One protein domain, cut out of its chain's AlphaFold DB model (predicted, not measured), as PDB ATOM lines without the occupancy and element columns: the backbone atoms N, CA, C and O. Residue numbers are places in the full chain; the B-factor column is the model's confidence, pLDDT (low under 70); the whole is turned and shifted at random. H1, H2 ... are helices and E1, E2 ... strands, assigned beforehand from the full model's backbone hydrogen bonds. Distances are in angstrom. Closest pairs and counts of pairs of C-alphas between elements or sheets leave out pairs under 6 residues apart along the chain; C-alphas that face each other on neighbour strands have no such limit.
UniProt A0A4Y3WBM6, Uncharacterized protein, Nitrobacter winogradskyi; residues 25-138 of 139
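What this domain is: This is residues 25 to 138 of the 139 residues of an uncharacterized protein of Nitrobacter winogradskyi (UniProt A0A4Y3WBM6). Picture a flat body in which two small sheets of two strands each sit between two helices, with H1 on the side of E1 and E2, and the long H4 running past the hairpin of E3 and E4. At the other end of the body, away from the strands, H2 meets the beginning of H4 at a corner and the short H3 follows H2. The printed part has 114 residues, and along the chain you meet E1, H1, E2, E3, E4, H2, H3 and H4, four named helices and four named strands, a mixed class of helices and strands. E1 and E2 are parallel, E3 and E4 antiparallel. The whole is only just compact, close to loose, with a radius of gyration of the C-alphas of 16.0 A, and spans 45 by 35 by 18 A.

How they stand to each other: Begin at the hairpin of E3, residues 60 to 64, and E4, residues 67 to 71; N 62 and O 69 are within hydrogen-bond range at 2.9 A, and N 69 and O 62 at 2.8 A. Next look for E1, residues 25 to 27, and E2, residues 54 to 57, parallel neighbours with 33 degrees between their directions; N 26 and O 55 are within hydrogen-bond range at 2.8 A. The closest C-alphas of E2 and E4, those of Leu 57 and Gly 71, are 4.8 A apart. E1, H1, residues 38 to 49, and E2 form a strand-helix-strand unit, two parallel neighbour strands with a helix between them along the chain, with a right-handed crossover. The closest C-alphas of H1 and E2, those of Arg 46 and Val 56, are 5.9 A apart. H4, residues 112 to 135, is near E3, and its closest C-alpha pair with E4, Ile 126 and Leu 70, is at 7.5 A. H1 and H4 are apart. With its residues 112 to 113 alone H4 touches H2, residues 84 to 94, opposite ways at a steep tilt of 57 degrees; the closest C-alphas, those of Met 88 and Pro 112, are 5.6 A apart. H2 and H3, residues 96 to 100, only just touch, only at the corner, with 3 pairs of C-alphas within 8 A; the closest are those of Phe 92 and Tyr 98, 5.7 A apart. In H1, H2, H3 and H4 every O i to N i+4 pair is within hydrogen-bond range.

Where its parts are: Find C-alpha 60 at (138.924, 154.811, 112.797); from there E3 runs 13.5 A to residue 64, and E4 runs 12.7 A from 67 to 71. E1 spans 6.8 A, E2 9.7 A and H3 5.8 A. H1 covers 16.8 A and H2 14.8 A. Find C-alpha 112 at (145.706, 152.216, 91.477); from there H4 runs 34.7 A to C-alpha 135 at (138.186, 137.983, 122.224).

The domain as a whole: The two C-alphas farthest apart, those of Asp 93 and Asn 138, are 48.2 A apart. The printed part has no cut. The links E4 to H2 and H3 to H4 are long; in the second, residues 102 to 103 pair with residues 108 to 109, antiparallel. In this predicted model the mean pLDDT of the printed part is 94.3, with residues 137 to 138 under 70.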
ATOM      1  N   VAL A  25     128.313 160.631 112.659       94.88
ATOM      2  CA  VAL A  25     129.486 159.915 112.144       94.88
ATOM      3  C   VAL A  25     129.523 160.054 110.631       94.88
ATOM      4  O   VAL A  25     128.530 159.785 109.957       94.88
ATOM      5  N   VAL A  26     130.671 160.469 110.107       94.69
ATOM      6  CA  VAL A  26     130.913 160.686 108.682       94.69
ATOM      7  C   VAL A  26     132.035 159.765 108.228       94.69
ATOM      8  O   VAL A  26     133.092 159.706 108.850       94.69
ATOM      9  N   VAL A  27     131.807 159.069 107.119       95.00
ATOM     10  CA  VAL A  27     132.816 158.271 106.417       95.00
ATOM     11  C   VAL A  27     132.893 158.803 104.997       95.00
ATOM     12  O   VAL A  27     131.864 158.914 104.333       95.00
ATOM     13  N   GLY A  28     134.096 159.156 104.547       92.19
ATOM     14  CA  GLY A  28     134.303 159.620 103.178       92.19
ATOM     15  C   GLY A  28     134.215 158.471 102.177       92.19
ATOM     16  O   GLY A  28     134.749 157.384 102.416       92.19
ATOM     17  N   GLY A  29     133.573 158.721 101.042       92.56
ATOM     18  CA  GLY A  29     133.763 157.957  99.819       92.56
ATOM     19  C   GLY A  29     134.955 158.483  99.016       92.56
ATOM     20  O   GLY A  29     135.785 159.258  99.488       92.56
ATOM     21  N   ASN A  30     135.062 158.041  97.767       92.06
ATOM     22  CA  ASN A  30     136.110 158.493  96.851       92.06
ATOM     23  C   ASN A  30     135.871 159.925  96.327       92.06
ATOM     24  O   ASN A  30     136.829 160.653  96.057       92.06
ATOM     25  N   HIS A  31     134.606 160.339  96.207       93.12
ATOM     26  CA  HIS A  31     134.215 161.659  95.703       93.12
ATOM     27  C   HIS A  31     134.641 162.803  96.624       93.12
ATOM     28  O   HIS A  31     134.974 163.883  96.137       93.12
ATOM     29  N   GLU A  32     134.700 162.561  97.931       91.81
ATOM     30  CA  GLU A  32     135.166 163.525  98.928       91.81
ATOM     31  C   GLU A  32     136.610 163.982  98.666       91.81
ATOM     32  O   GLU A  32     136.998 165.071  99.084       91.81
ATOM     33  N   TYR A  33     137.398 163.190  97.933       92.88
ATOM     34  CA  TYR A  33     138.791 163.499  97.611       92.88
ATOM     35  C   TYR A  33     138.982 164.123  96.223       92.88
ATOM     36  O   TYR A  33     140.096 164.526  95.870       92.88
ATOM     37  N   TRP A  34     137.932 164.230  95.407       95.38
ATOM     38  CA  TRP A  34     138.055 164.731  94.040       95.38
ATOM     39  C   TRP A  34     138.603 166.158  93.978       95.38
ATOM     40  O   TRP A  34     138.146 167.055  94.677       95.38
ATOM     41  N   SER A  35     139.564 166.378  93.074       94.25
ATOM     42  CA  SER A  35     140.259 167.660  92.891       94.25
ATOM     43  C   SER A  35     141.046 168.131  94.126       94.25
ATOM     44  O   SER A  35     141.450 169.291  94.192       94.25
ATOM     45  N   THR A  36     141.302 167.240  95.087       95.88
ATOM     46  CA  THR A  36     142.072 167.524  96.300       95.88
ATOM     47  C   THR A  36     143.158 166.477  96.545       95.88
ATOM     48  O   THR A  36     143.255 165.490  95.818       95.88
ATOM     49  N   ASP A  37     143.992 166.706  97.560       97.56
ATOM     50  CA  ASP A  37     144.920 165.704  98.069       97.56
ATOM     51  C   ASP A  37     144.238 164.824  99.125       97.56
ATOM     52  O   ASP A  37     143.616 165.333 100.058       97.56
ATOM     53  N   ILE A  38     144.349 163.506  98.962       96.38
ATOM     54  CA  ILE A  38     143.637 162.514  99.774       96.38
ATOM     55  C   ILE A  38     143.947 162.616 101.276       96.38
ATOM     56  O   ILE A  38     143.039 162.486 102.098       96.38
ATOM     57  N   ASP A  39     145.199 162.887 101.648       96.19
ATOM     58  CA  ASP A  39     145.627 162.925 103.049       96.19
ATOM     59  C   ASP A  39     145.385 164.309 103.656       96.19
ATOM     60  O   ASP A  39     144.879 164.426 104.775       96.19
ATOM     61  N   VAL A  40     145.652 165.370 102.889       96.75
ATOM     62  CA  VAL A  40     145.392 166.753 103.322       96.75
ATOM     63  C   VAL A  40     143.899 166.990 103.546       96.75
ATOM     64  O   VAL A  40     143.517 167.658 104.507       96.75
ATOM     65  N   THR A  41     143.038 166.472 102.667       95.69
ATOM     66  CA  THR A  41     141.584 166.631 102.793       95.69
ATOM     67  C   THR A  41     141.046 165.908 104.018       95.69
ATOM     68  O   THR A  41     140.244 166.486 104.753       95.69
ATOM     69  N   LEU A  42     141.527 164.693 104.298       95.94
ATOM     70  CA  LEU A  42     141.149 163.965 105.507       95.94
ATOM     71  C   LEU A  42     141.567 164.716 106.780       95.94
ATOM     72  O   LEU A  42     140.761 164.867 107.699       95.94
ATOM     73  N   ASP A  43     142.804 165.210 106.831       96.38
ATOM     74  CA  ASP A  43     143.311 165.986 107.968       96.38
ATOM     75  C   ASP A  43     142.501 167.275 108.186       96.38
ATOM     76  O   ASP A  43     142.077 167.572 109.304       96.38
ATOM     77  N   LYS A  44     142.185 168.006 107.109       95.31
ATOM     78  CA  LYS A  44     141.309 169.187 107.171       95.31
ATOM     79  C   LYS A  44     139.917 168.844 107.699       95.31
ATOM     80  O   LYS A  44     139.420 169.553 108.569       95.31
ATOM     81  N   ALA A  45     139.303 167.767 107.209       93.38
ATOM     82  CA  ALA A  45     137.983 167.335 107.664       93.38
ATOM     83  C   ALA A  45     137.986 167.003 109.165       93.38
ATOM     84  O   ALA A  45     137.101 167.443 109.897       93.38
ATOM     85  N   ARG A  46     139.023 166.305 109.648       94.94
ATOM     86  CA  ARG A  46     139.203 166.016 111.080       94.94
ATOM     87  C   ARG A  46     139.390 167.282 111.913       94.94
ATOM     88  O   ARG A  46     138.775 167.402 112.967       94.94
ATOM     89  N   LYS A  47     140.187 168.241 111.434       95.44
ATOM     90  CA  LYS A  47     140.402 169.529 112.115       95.44
ATOM     91  C   LYS A  47     139.121 170.348 112.242       95.44
ATOM     92  O   LYS A  47     138.893 170.937 113.287       95.44
ATOM     93  N   VAL A  48     138.286 170.362 111.204       93.12
ATOM     94  CA  VAL A  48     136.978 171.039 111.234       93.12
ATOM     95  C   VAL A  48     136.011 170.345 112.193       93.12
ATOM     96  O   VAL A  48     135.255 171.013 112.891       93.12
ATOM     97  N   ALA A  49     136.029 169.012 112.236       92.88
ATOM     98  CA  ALA A  49     135.167 168.234 113.119       92.88
ATOM     99  C   ALA A  49     135.604 168.294 114.597       92.88
ATOM    100  O   ALA A  49     134.785 168.064 115.491       92.88
ATOM    101  N   ALA A  50     136.871 168.611 114.874       91.75
ATOM    102  CA  ALA A  50     137.403 168.687 116.229       91.75
ATOM    103  C   ALA A  50     136.621 169.696 117.089       91.75
ATOM    104  O   ALA A  50     136.405 170.841 116.700       91.75
ATOM    105  N   GLY A  51     136.193 169.263 118.277       89.50
ATOM    106  CA  GLY A  51     135.387 170.083 119.191       89.50
ATOM    107  C   GLY A  51     133.896 170.166 118.838       89.50
ATOM    108  O   GLY A  51     133.156 170.868 119.523       89.50
ATOM    109  N   THR A  52     133.438 169.447 117.809       92.06
ATOM    110  CA  THR A  52     132.017 169.330 117.442       92.06
ATOM    111  C   THR A  52     131.440 167.964 117.841       92.06
ATOM    112  O   THR A  52     132.149 167.092 118.340       92.06
ATOM    113  N   ASN A  53     130.143 167.748 117.598       91.00
ATOM    114  CA  ASN A  53     129.480 166.443 117.720       91.00
ATOM    115  C   ASN A  53     129.679 165.534 116.486       91.00
ATOM    116  O   ASN A  53     129.015 164.500 116.383       91.00
ATOM    117  N   VAL A  54     130.547 165.917 115.544       93.19
ATOM    118  CA  VAL A  54     130.835 165.176 114.312       93.19
ATOM    119  C   VAL A  54     132.129 164.378 114.467       93.19
ATOM    120  O   VAL A  54     133.151 164.906 114.888       93.19
ATOM    121  N   SER A  55     132.106 163.104 114.085       94.94
ATOM    122  CA  SER A  55     133.285 162.233 114.003       94.94
ATOM    123  C   SER A  55     133.542 161.839 112.551       94.94
ATOM    124  O   SER A  55     132.688 161.213 111.928       94.94
ATOM    125  N   VAL A  56     134.714 162.186 112.012       96.12
ATOM    126  CA  VAL A  56     135.140 161.807 110.653       96.12
ATOM    127  C   VAL A  56     136.043 160.582 110.735       96.12
ATOM    128  O   VAL A  56     137.146 160.658 111.278       96.12
ATOM    129  N   LEU A  57     135.588 159.459 110.182       96.88
ATOM    130  CA  LEU A  57     136.278 158.177 110.275       96.88
ATOM    131  C   LEU A  57     136.944 157.793 108.953       96.88
ATOM    132  O   LEU A  57     136.311 157.752 107.900       96.88
ATOM    133  N   GLU A  58     138.224 157.444 109.047       96.50
ATOM    134  CA  GLU A  58     138.979 156.745 108.008       96.50
ATOM    135  C   GLU A  58     139.989 155.828 108.697       96.50
ATOM    136  O   GLU A  58     140.956 156.310 109.297       96.50
ATOM    137  N   ARG A  59     139.707 154.517 108.654       96.50
ATOM    138  CA  ARG A  59     140.331 153.487 109.507       96.50
ATOM    139  C   ARG A  59     140.308 153.900 110.980       96.50
ATOM    140  O   ARG A  59     141.338 153.927 111.647       96.50
ATOM    141  N   ASP A  60     139.124 154.283 111.449       96.75
ATOM    142  CA  ASP A  60     138.924 154.811 112.797       96.75
ATOM    143  C   ASP A  60     137.576 154.362 113.386       96.75
ATOM    144  O   ASP A  60     136.732 153.790 112.684       96.75
ATOM    145  N   ILE A  61     137.387 154.597 114.686       95.38
ATOM    146  CA  ILE A  61     136.272 154.085 115.480       95.38
ATOM    147  C   ILE A  61     135.552 155.226 116.198       95.38
ATOM    148  O   ILE A  61     136.150 155.948 116.990       95.38
ATOM    149  N   ALA A  62     134.234 155.312 116.024       95.12
ATOM    150  CA  ALA A  62     133.364 156.119 116.878       95.12
ATOM    151  C   ALA A  62     132.610 155.227 117.873       95.12
ATOM    152  O   ALA A  62     132.145 154.140 117.525       95.12
ATOM    153  N   ARG A  63     132.452 155.696 119.114       94.00
ATOM    154  CA  ARG A  63     131.618 155.042 120.133       94.00
ATOM    155  C   ARG A  63     130.482 155.969 120.534       94.00
ATOM    156  O   ARG A  63     130.728 157.083 120.986       94.00
ATOM    157  N   ILE A  64     129.251 155.503 120.362       91.44
ATOM    158  CA  ILE A  64     128.032 156.239 120.705       91.44
ATOM    159  C   ILE A  64     127.213 155.351 121.639       91.44
ATOM    160  O   ILE A  64     126.565 154.399 121.207       91.44
ATOM    161  N   GLY A  65     127.278 155.635 122.941       89.06
ATOM    162  CA  GLY A  65     126.709 154.754 123.961       89.06
ATOM    163  C   GLY A  65     127.339 153.358 123.896       89.06
ATOM    164  O   GLY A  65     128.557 153.221 123.973       89.06
ATOM    165  N   SER A  66     126.513 152.324 123.724       90.31
ATOM    166  CA  SER A  66     126.958 150.933 123.552       90.31
ATOM    167  C   SER A  66     127.322 150.566 122.107       90.31
ATOM    168  O   SER A  66     127.855 149.481 121.867       90.31
ATOM    169  N   LEU A  67     127.054 151.444 121.135       91.69
ATOM    170  CA  LEU A  67     127.338 151.198 119.726       91.69
ATOM    171  C   LEU A  67     128.790 151.564 119.397       91.69
ATOM    172  O   LEU A  67     129.226 152.693 119.620       91.69
ATOM    173  N   THR A  68     129.524 150.615 118.818       93.62
ATOM    174  CA  THR A  68     130.854 150.843 118.236       93.62
ATOM    175  C   THR A  68     130.734 150.836 116.716       93.62
ATOM    176  O   THR A  68     130.254 149.862 116.143       93.62
ATOM    177  N   ILE A  69     131.169 151.915 116.069       95.19
ATOM    178  CA  ILE A  69     131.116 152.101 114.617       95.19
ATOM    179  C   ILE A  69     132.545 152.167 114.098       95.19
ATOM    180  O   ILE A  69     133.313 153.024 114.526       95.19
ATOM    181  N   LEU A  70     132.883 151.287 113.161       96.31
ATOM    182  CA  LEU A  70     134.144 151.322 112.432       96.31
ATOM    183  C   LEU A  70     133.879 151.980 111.079       96.31
ATOM    184  O   LEU A  70     132.968 151.562 110.365       96.31
ATOM    185  N   GLY A  71     134.658 153.000 110.732       95.69
ATOM    186  CA  GLY A  71     134.467 153.762 109.501       95.69
ATOM    187  C   GLY A  71     135.742 153.859 108.675       95.69
ATOM    188  O   GLY A  71     136.824 154.140 109.193       95.69
ATOM    189  N   THR A  72     135.614 153.604 107.376       95.94
ATOM    190  CA  THR A  72     136.717 153.683 106.416       95.94
ATOM    191  C   THR A  72     136.211 153.782 104.985       95.94
ATOM    192  O   THR A  72     135.185 153.199 104.634       95.94
ATOM    193  N   THR A  73     136.957 154.498 104.151       94.50
ATOM    194  CA  THR A  73     136.783 154.522 102.705       94.50
ATOM    195  C   THR A  73     137.160 153.161 102.113       94.50
ATOM    196  O   THR A  73     138.316 152.733 102.154       94.50
ATOM    197  N   GLY A  74     136.174 152.473 101.536       90.25
ATOM    198  CA  GLY A  74     136.343 151.163 100.906       90.25
ATOM    199  C   GLY A  74     136.944 151.248  99.503       90.25
ATOM    200  O   GLY A  74     136.220 151.153  98.517       90.25
ATOM    201  N   TRP A  75     138.264 151.416  99.405       96.12
ATOM    202  CA  TRP A  75     138.979 151.316  98.127       96.12
ATOM    203  C   TRP A  75     138.944 149.884  97.570       96.12
ATOM    204  O   TRP A  75     138.777 148.921  98.318       96.12
ATOM    205  N   THR A  76     139.090 149.740  96.253       95.38
ATOM    206  CA  THR A  76     139.041 148.441  95.557       95.38
ATOM    207  C   THR A  76     140.362 147.669  95.659       95.38
ATOM    208  O   THR A  76     141.432 148.275  95.726       95.38
ATOM    209  N   ASP A  77     140.288 146.335  95.639       96.31
ATOM    210  CA  ASP A  77     141.441 145.437  95.467       96.31
ATOM    211  C   ASP A  77     141.682 145.018  94.011       96.31
ATOM    212  O   ASP A  77     142.662 144.331  93.730       96.31
ATOM    213  N   PHE A  78     140.803 145.443  93.095       97.50
ATOM    214  CA  PHE A  78     140.816 145.104  91.671       97.50
ATOM    215  C   PHE A  78     140.649 143.605  91.357       97.50
ATOM    216  O   PHE A  78     140.921 143.189  90.235       97.50
ATOM    217  N   LYS A  79     140.166 142.784  92.300       95.81
ATOM    218  CA  LYS A  79     140.108 141.316  92.146       95.81
ATOM    219  C   LYS A  79     138.780 140.765  91.624       95.81
ATOM    220  O   LYS A  79     138.616 139.553  91.564       95.81
ATOM    221  N   LEU A  80     137.836 141.618  91.220       93.69
ATOM    222  CA  LEU A  80     136.488 141.176  90.825       93.69
ATOM    223  C   LEU A  80     136.483 140.143  89.682       93.69
ATOM    224  O   LEU A  80     135.649 139.244  89.686       93.69
ATOM    225  N   PHE A  81     137.411 140.264  88.729       93.50
ATOM    226  CA  PHE A  81     137.539 139.362  87.576       93.50
ATOM    227  C   PHE A  81     138.849 138.561  87.578       93.50
ATOM    228  O   PHE A  81     139.273 138.095  86.529       93.50
ATOM    229  N   ASP A  82     139.503 138.450  88.740       92.88
ATOM    230  CA  ASP A  82     140.766 137.718  88.941       92.88
ATOM    231  C   ASP A  82     141.935 138.128  88.011       92.88
ATOM    232  O   ASP A  82     142.926 137.418  87.877       92.88
ATOM    233  N   ASP A  83     141.864 139.326  87.422       95.69
ATOM    234  CA  ASP A  83     142.966 139.970  86.695       95.69
ATOM    235  C   ASP A  83     143.206 141.402  87.213       95.69
ATOM    236  O   ASP A  83     142.795 142.395  86.594       95.69
ATOM    237  N   PRO A  84     143.866 141.544  88.379       95.12
ATOM    238  CA  PRO A  84     144.110 142.849  88.979       95.12
ATOM    239  C   PRO A  84     145.009 143.741  88.126       95.12
ATOM    240  O   PRO A  84     144.867 144.960  88.176       95.12
ATOM    241  N   GLN A  85     145.930 143.176  87.340       95.38
ATOM    242  CA  GLN A  85     146.866 143.977  86.550       95.38
ATOM    243  C   GLN A  85     146.136 144.723  85.436       95.38
ATOM    244  O   GLN A  85     146.247 145.950  85.344       95.38
ATOM    245  N   THR A  86     145.332 144.009  84.647       96.69
ATOM    246  CA  THR A  86     144.525 144.627  83.590       96.69
ATOM    247  C   THR A  86     143.501 145.590  84.180       96.69
ATOM    248  O   THR A  86     143.353 146.710  83.685       96.69
ATOM    249  N   ALA A  87     142.847 145.216  85.285       97.38
ATOM    250  CA  ALA A  87     141.894 146.085  85.968       97.38
ATOM    251  C   ALA A  87     142.541 147.387  86.469       97.38
ATOM    252  O   ALA A  87     141.965 148.461  86.301       97.38
ATOM    253  N   MET A  88     143.748 147.328  87.040       97.69
ATOM    254  CA  MET A  88     144.480 148.515  87.491       97.69
ATOM    255  C   MET A  88     144.899 149.410  86.319       97.69
ATOM    256  O   MET A  88     144.777 150.630  86.426       97.69
ATOM    257  N   LEU A  89     145.356 148.837  85.199       97.25
ATOM    258  CA  LEU A  89     145.697 149.605  83.994       97.25
ATOM    259  C   LEU A  89     144.470 150.323  83.420       97.25
ATOM    260  O   LEU A  89     144.509 151.535  83.207       97.25
ATOM    261  N   ALA A  90     143.362 149.599  83.247       97.06
ATOM    262  CA  ALA A  90     142.104 150.168  82.771       97.06
ATOM    263  C   ALA A  90     141.565 151.242  83.728       97.06
ATOM    264  O   ALA A  90     141.095 152.292  83.295       97.06
ATOM    265  N   ALA A  91     141.674 151.015  85.039       96.88
ATOM    266  CA  ALA A  91     141.265 151.979  86.046       96.88
ATOM    267  C   ALA A  91     142.099 153.264  85.969       96.88
ATOM    268  O   ALA A  91     141.524 154.351  85.974       96.88
ATOM    269  N   PHE A  92     143.426 153.150  85.853       96.94
ATOM    270  CA  PHE A  92     144.327 154.300  85.733       96.94
ATOM    271  C   PHE A  92     143.975 155.198  84.541       96.94
ATOM    272  O   PHE A  92     143.984 156.422  84.676       96.94
ATOM    273  N   ASP A  93     143.636 154.593  83.402       96.31
ATOM    274  CA  ASP A  93     143.289 155.317  82.179       96.31
ATOM    275  C   ASP A  93     141.848 155.867  82.201       96.31
ATOM    276  O   ASP A  93     141.577 157.014  81.828       96.31
ATOM    277  N   GLY A  94     140.902 155.070  82.700       95.56
ATOM    278  CA  GLY A  94     139.473 155.359  82.617       95.56
ATOM    279  C   GLY A  94     138.922 156.212  83.759       95.56
ATOM    280  O   GLY A  94     138.138 157.132  83.515       95.56
ATOM    281  N   MET A  95     139.323 155.947  85.005       96.62
ATOM    282  CA  MET A  95     138.592 156.424  86.184       96.62
ATOM    283  C   MET A  95     138.997 157.830  86.634       96.62
ATOM    284  O   MET A  95     140.169 158.213  86.653       96.62
ATOM    285  N   ASN A  96     137.999 158.605  87.064       96.62
ATOM    286  CA  ASN A  96     138.191 159.979  87.532       96.62
ATOM    287  C   ASN A  96     139.034 160.070  88.804       96.62
ATOM    288  O   ASN A  96     139.709 161.079  89.001       96.62
ATOM    289  N   ASP A  97     139.037 159.029  89.632       95.75
ATOM    290  CA  ASP A  97     139.827 158.953  90.860       95.75
ATOM    291  C   ASP A  97     141.306 159.234  90.587       95.75
ATOM    292  O   ASP A  97     141.897 160.136  91.178       95.75
ATOM    293  N   TYR A  98     141.880 158.558  89.591       97.25
ATOM    294  CA  TYR A  98     143.301 158.681  89.246       97.25
ATOM    295  C   TYR A  98     143.612 159.910  88.377       97.25
ATOM    296  O   TYR A  98     144.772 160.295  88.215       97.25
ATOM    297  N   LYS A  99     142.578 160.580  87.851       95.88
ATOM    298  CA  LYS A  99     142.703 161.852  87.118       95.88
ATOM    299  C   LYS A  99     142.650 163.059  88.052       95.88
ATOM    300  O   LYS A  99     143.348 164.049  87.819       95.88
ATOM    301  N   ARG A 100     141.803 162.997  89.083       96.69
ATOM    302  CA  ARG A 100     141.406 164.157  89.894       96.69
ATOM    303  C   ARG A 100     141.977 164.152  91.302       96.69
ATOM    304  O   ARG A 100     142.135 165.235  91.857       96.69
ATOM    305  N   ILE A 101     142.264 162.991  91.882       97.56
ATOM    306  CA  ILE A 101     142.760 162.900  93.256       97.56
ATOM    307  C   ILE A 101     144.288 163.008  93.257       97.56
ATOM    308  O   ILE A 101     144.985 162.428  92.416       97.56
ATOM    309  N   ARG A 102     144.815 163.778  94.207       98.00
ATOM    310  CA  ARG A 102     146.247 163.964  94.440       98.00
ATOM    311  C   ARG A 102     146.696 163.277  95.726       98.00
ATOM    312  O   ARG A 102     145.876 162.905  96.563       98.00
ATOM    313  N   LYS A 103     148.003 163.092  95.862       97.38
ATOM    314  CA  LYS A 103     148.655 162.606  97.081       97.38
ATOM    315  C   LYS A 103     149.990 163.324  97.274       97.38
ATOM    316  O   LYS A 103     150.496 163.945  96.332       97.38
ATOM    317  N   ASN A 104     150.599 163.120  98.442       96.50
ATOM    318  CA  ASN A 104     151.922 163.654  98.769       96.50
ATOM    319  C   ASN A 104     151.960 165.190  98.655       96.50
ATOM    320  O   ASN A 104     152.738 165.748  97.887       96.50
ATOM    321  N   PHE A 105     151.063 165.868  99.377       96.19
ATOM    322  CA  PHE A 105     150.927 167.328  99.359       96.19
ATOM    323  C   PHE A 105     150.757 167.892  97.944       96.19
ATOM    324  O   PHE A 105     151.412 168.858  97.559       96.19
ATOM    325  N   TYR A 106     149.851 167.293  97.172       96.75
ATOM    326  CA  TYR A 106     149.555 167.656  95.783       96.75
ATOM    327  C   TYR A 106     150.678 167.389  94.765       96.75
ATOM    328  O   TYR A 106     150.488 167.694  93.586       96.75
ATOM    329  N   ALA A 107     151.803 166.786  95.169       96.94
ATOM    330  CA  ALA A 107     152.928 166.520  94.273       96.94
ATOM    331  C   ALA A 107     152.601 165.455  93.216       96.94
ATOM    332  O   ALA A 107     152.972 165.598  92.051       96.94
ATOM    333  N   ASP A 108     151.855 164.414  93.594       97.12
ATOM    334  CA  ASP A 108     151.588 163.269  92.725       97.12
ATOM    335  C   ASP A 108     150.094 163.083  92.447       97.12
ATOM    336  O   ASP A 108     149.225 163.482  93.227       97.12
ATOM    337  N   ARG A 109     149.776 162.397  91.343       96.81
ATOM    338  CA  ARG A 109     148.447 161.797  91.155       96.81
ATOM    339  C   ARG A 109     148.308 160.545  92.009       96.81
ATOM    340  O   ARG A 109     149.276 159.804  92.201       96.81
ATOM    341  N   LEU A 110     147.089 160.292  92.471       97.81
ATOM    342  CA  LEU A 110     146.728 158.993  93.017       97.81
ATOM    343  C   LEU A 110     146.875 157.928  91.922       97.81
ATOM    344  O   LEU A 110     146.484 158.157  90.777       97.81
ATOM    345  N   ARG A 111     147.422 156.759  92.261       97.88
ATOM    346  CA  ARG A 111     147.534 155.612  91.348       97.88
ATOM    347  C   ARG A 111     146.757 154.409  91.890       97.88
ATOM    348  O   ARG A 111     146.590 154.308  93.106       97.88
ATOM    349  N   PRO A 112     146.367 153.447  91.036       97.94
ATOM    350  CA  PRO A 112     145.706 152.216  91.477       97.94
ATOM    351  C   PRO A 112     146.473 151.457  92.565       97.94
ATOM    352  O   PRO A 112     145.886 150.916  93.492       97.94
ATOM    353  N   VAL A 113     147.810 151.453  92.509       97.75
ATOM    354  CA  VAL A 113     148.628 150.814  93.554       97.75
ATOM    355  C   VAL A 113     148.471 151.494  94.918       97.75
ATOM    356  O   VAL A 113     148.591 150.846  95.952       97.75
ATOM    357  N   ASP A 114     148.184 152.796  94.942       97.81
ATOM    358  CA  ASP A 114     147.981 153.536  96.183       97.81
ATOM    359  C   ASP A 114     146.612 153.198  96.799       97.81
ATOM    360  O   ASP A 114     146.511 153.040  98.017       97.81
ATOM    361  N   THR A 115     145.567 153.028  95.979       97.50
ATOM    362  CA  THR A 115     144.231 152.615  96.446       97.50
ATOM    363  C   THR A 115     144.195 151.145  96.862       97.50
ATOM    364  O   THR A 115     143.585 150.842  97.886       97.50
ATOM    365  N   LEU A 116     144.935 150.263  96.181       98.00
ATOM    366  CA  LEU A 116     145.137 148.873  96.610       98.00
ATOM    367  C   LEU A 116     145.801 148.799  97.994       98.00
ATOM    368  O   LEU A 116     145.292 148.132  98.892       98.00
ATOM    369  N   ARG A 117     146.889 149.546  98.220       97.75
ATOM    370  CA  ARG A 117     147.543 149.605  99.543       97.75
ATOM    371  C   ARG A 117     146.597 150.105 100.632       97.75
ATOM    372  O   ARG A 117     146.609 149.601 101.753       97.75
ATOM    373  N   ARG A 118     145.764 151.104 100.317       97.25
ATOM    374  CA  ARG A 118     144.741 151.604 101.247       97.25
ATOM    375  C   ARG A 118     143.680 150.548 101.541       97.25
ATOM    376  O   ARG A 118     143.319 150.398 102.703       97.25
ATOM    377  N   HIS A 119     143.234 149.796 100.536       97.62
ATOM    378  CA  HIS A 119     142.329 148.663 100.715       97.62
ATOM    379  C   HIS A 119     142.917 147.615 101.671       97.62
ATOM    380  O   HIS A 119     142.255 147.206 102.624       97.62
ATOM    381  N   GLU A 120     144.170 147.210 101.458       97.94
ATOM    382  CA  GLU A 120     144.859 146.231 102.307       97.94
ATOM    383  C   GLU A 120     144.972 146.722 103.755       97.94
ATOM    384  O   GLU A 120     144.614 145.997 104.686       97.94
ATOM    385  N   ALA A 121     145.375 147.982 103.950       97.81
ATOM    386  CA  ALA A 121     145.425 148.607 105.270       97.81
ATOM    387  C   ALA A 121     144.040 148.655 105.939       97.81
ATOM    388  O   ALA A 121     143.911 148.404 107.137       97.81
ATOM    389  N   THR A 122     142.994 148.946 105.167       97.25
ATOM    390  CA  THR A 122     141.609 148.967 105.640       97.25
ATOM    391  C   THR A 122     141.133 147.577 106.064       97.25
ATOM    392  O   THR A 122     140.558 147.435 107.145       97.25
ATOM    393  N   ARG A 123     141.427 146.532 105.284       97.44
ATOM    394  CA  ARG A 123     141.108 145.147 105.663       97.44
ATOM    395  C   ARG A 123     141.842 144.713 106.922       97.44
ATOM    396  O   ARG A 123     141.218 144.110 107.791       97.44
ATOM    397  N   ALA A 124     143.131 145.032 107.029       97.44
ATOM    398  CA  ALA A 124     143.928 144.714 108.210       97.44
ATOM    399  C   ALA A 124     143.363 145.394 109.466       97.44
ATOM    400  O   ALA A 124     143.194 144.741 110.494       97.44
ATOM    401  N   PHE A 125     143.001 146.677 109.364       97.31
ATOM    402  CA  PHE A 125     142.364 147.424 110.446       97.31
ATOM    403  C   PHE A 125     141.040 146.782 110.888       97.31
ATOM    404  O   PHE A 125     140.873 146.472 112.066       97.31
ATOM    405  N   ILE A 126     140.123 146.521 109.950       96.00
ATOM    406  CA  ILE A 126     138.821 145.916 110.268       96.00
ATOM    407  C   ILE A 126     139.008 144.534 110.907       96.00
ATOM    408  O   ILE A 126     138.397 144.249 111.935       96.00
ATOM    409  N   ALA A 127     139.863 143.682 110.334       96.62
ATOM    410  CA  ALA A 127     140.115 142.344 110.860       96.62
ATOM    411  C   ALA A 127     140.675 142.385 112.291       96.62
ATOM    412  O   ALA A 127     140.219 141.628 113.149       96.62
ATOM    413  N   ALA A 128     141.611 143.298 112.568       96.44
ATOM    414  CA  ALA A 128     142.180 143.471 113.900       96.44
ATOM    415  C   ALA A 128     141.125 143.902 114.931       96.44
ATOM    416  O   ALA A 128     141.075 143.351 116.030       96.44
ATOM    417  N   GLU A 129     140.254 144.853 114.590       95.31
ATOM    418  CA  GLU A 129     139.204 145.318 115.504       95.31
ATOM    419  C   GLU A 129     138.109 144.268 115.734       95.31
ATOM    420  O   GLU A 129     137.638 144.093 116.862       95.31
ATOM    421  N   LEU A 130     137.748 143.501 114.702       94.12
ATOM    422  CA  LEU A 130     136.818 142.381 114.846       94.12
ATOM    423  C   LEU A 130     137.395 141.270 115.732       94.12
ATOM    424  O   LEU A 130     136.680 140.738 116.582       94.12
ATOM    425  N   ALA A 131     138.687 140.957 115.599       94.62
ATOM    426  CA  ALA A 131     139.354 139.977 116.454       94.62
ATOM    427  C   ALA A 131     139.367 140.411 117.931       94.62
ATOM    428  O   ALA A 131     139.051 139.610 118.811       94.62
ATOM    429  N   LYS A 132     139.647 141.694 118.212       91.69
ATOM    430  CA  LYS A 132     139.561 142.256 119.574       91.69
ATOM    431  C   LYS A 132     138.155 142.116 120.152       91.69
ATOM    432  O   LYS A 132     137.997 141.751 121.316       91.69
ATOM    433  N   ARG A 133     137.127 142.386 119.341       85.88
ATOM    434  CA  ARG A 133     135.731 142.249 119.769       85.88
ATOM    435  C   ARG A 133     135.373 140.799 120.087       85.88
ATOM    436  O   ARG A 133     134.729 140.580 121.109       85.88
ATOM    437  N   ALA A 134     135.799 139.853 119.249       84.25
ATOM    438  CA  ALA A 134     135.562 138.425 119.444       84.25
ATOM    439  C   ALA A 134     136.239 137.897 120.723       84.25
ATOM    440  O   ALA A 134     135.614 137.174 121.498       84.25
ATOM    441  N   ALA A 135     137.478 138.320 120.990       84.12
ATOM    442  CA  ALA A 135     138.186 137.983 122.224       84.12
ATOM    443  C   ALA A 135     137.473 138.535 123.471       84.12
ATOM    444  O   ALA A 135     137.365 137.840 124.471       84.12
ATOM    445  N   ALA A 136     136.917 139.748 123.398       76.56
ATOM    446  CA  ALA A 136     136.151 140.338 124.498       76.56
ATOM    447  C   ALA A 136     134.766 139.691 124.723       76.56
ATOM    448  O   ALA A 136     134.113 139.995 125.720       76.56
ATOM    449  N   THR A 137     134.279 138.855 123.797       66.12
ATOM    450  CA  THR A 137     133.010 138.110 123.934       66.12
ATOM    451  C   THR A 137     133.165 136.663 124.390       66.12
ATOM    452  O   THR A 137     132.145 136.049 124.688       66.12
ATOM    453  N   ASN A 138     134.384 136.119 124.443       47.03
ATOM    454  CA  ASN A 138     134.632 134.772 124.960       47.03
ATOM    455  C   ASN A 138     135.072 134.867 126.434       47.03
ATOM    456  O   ASN A 138     136.193 135.325 126.669       47.03
TER     457      ASN A 138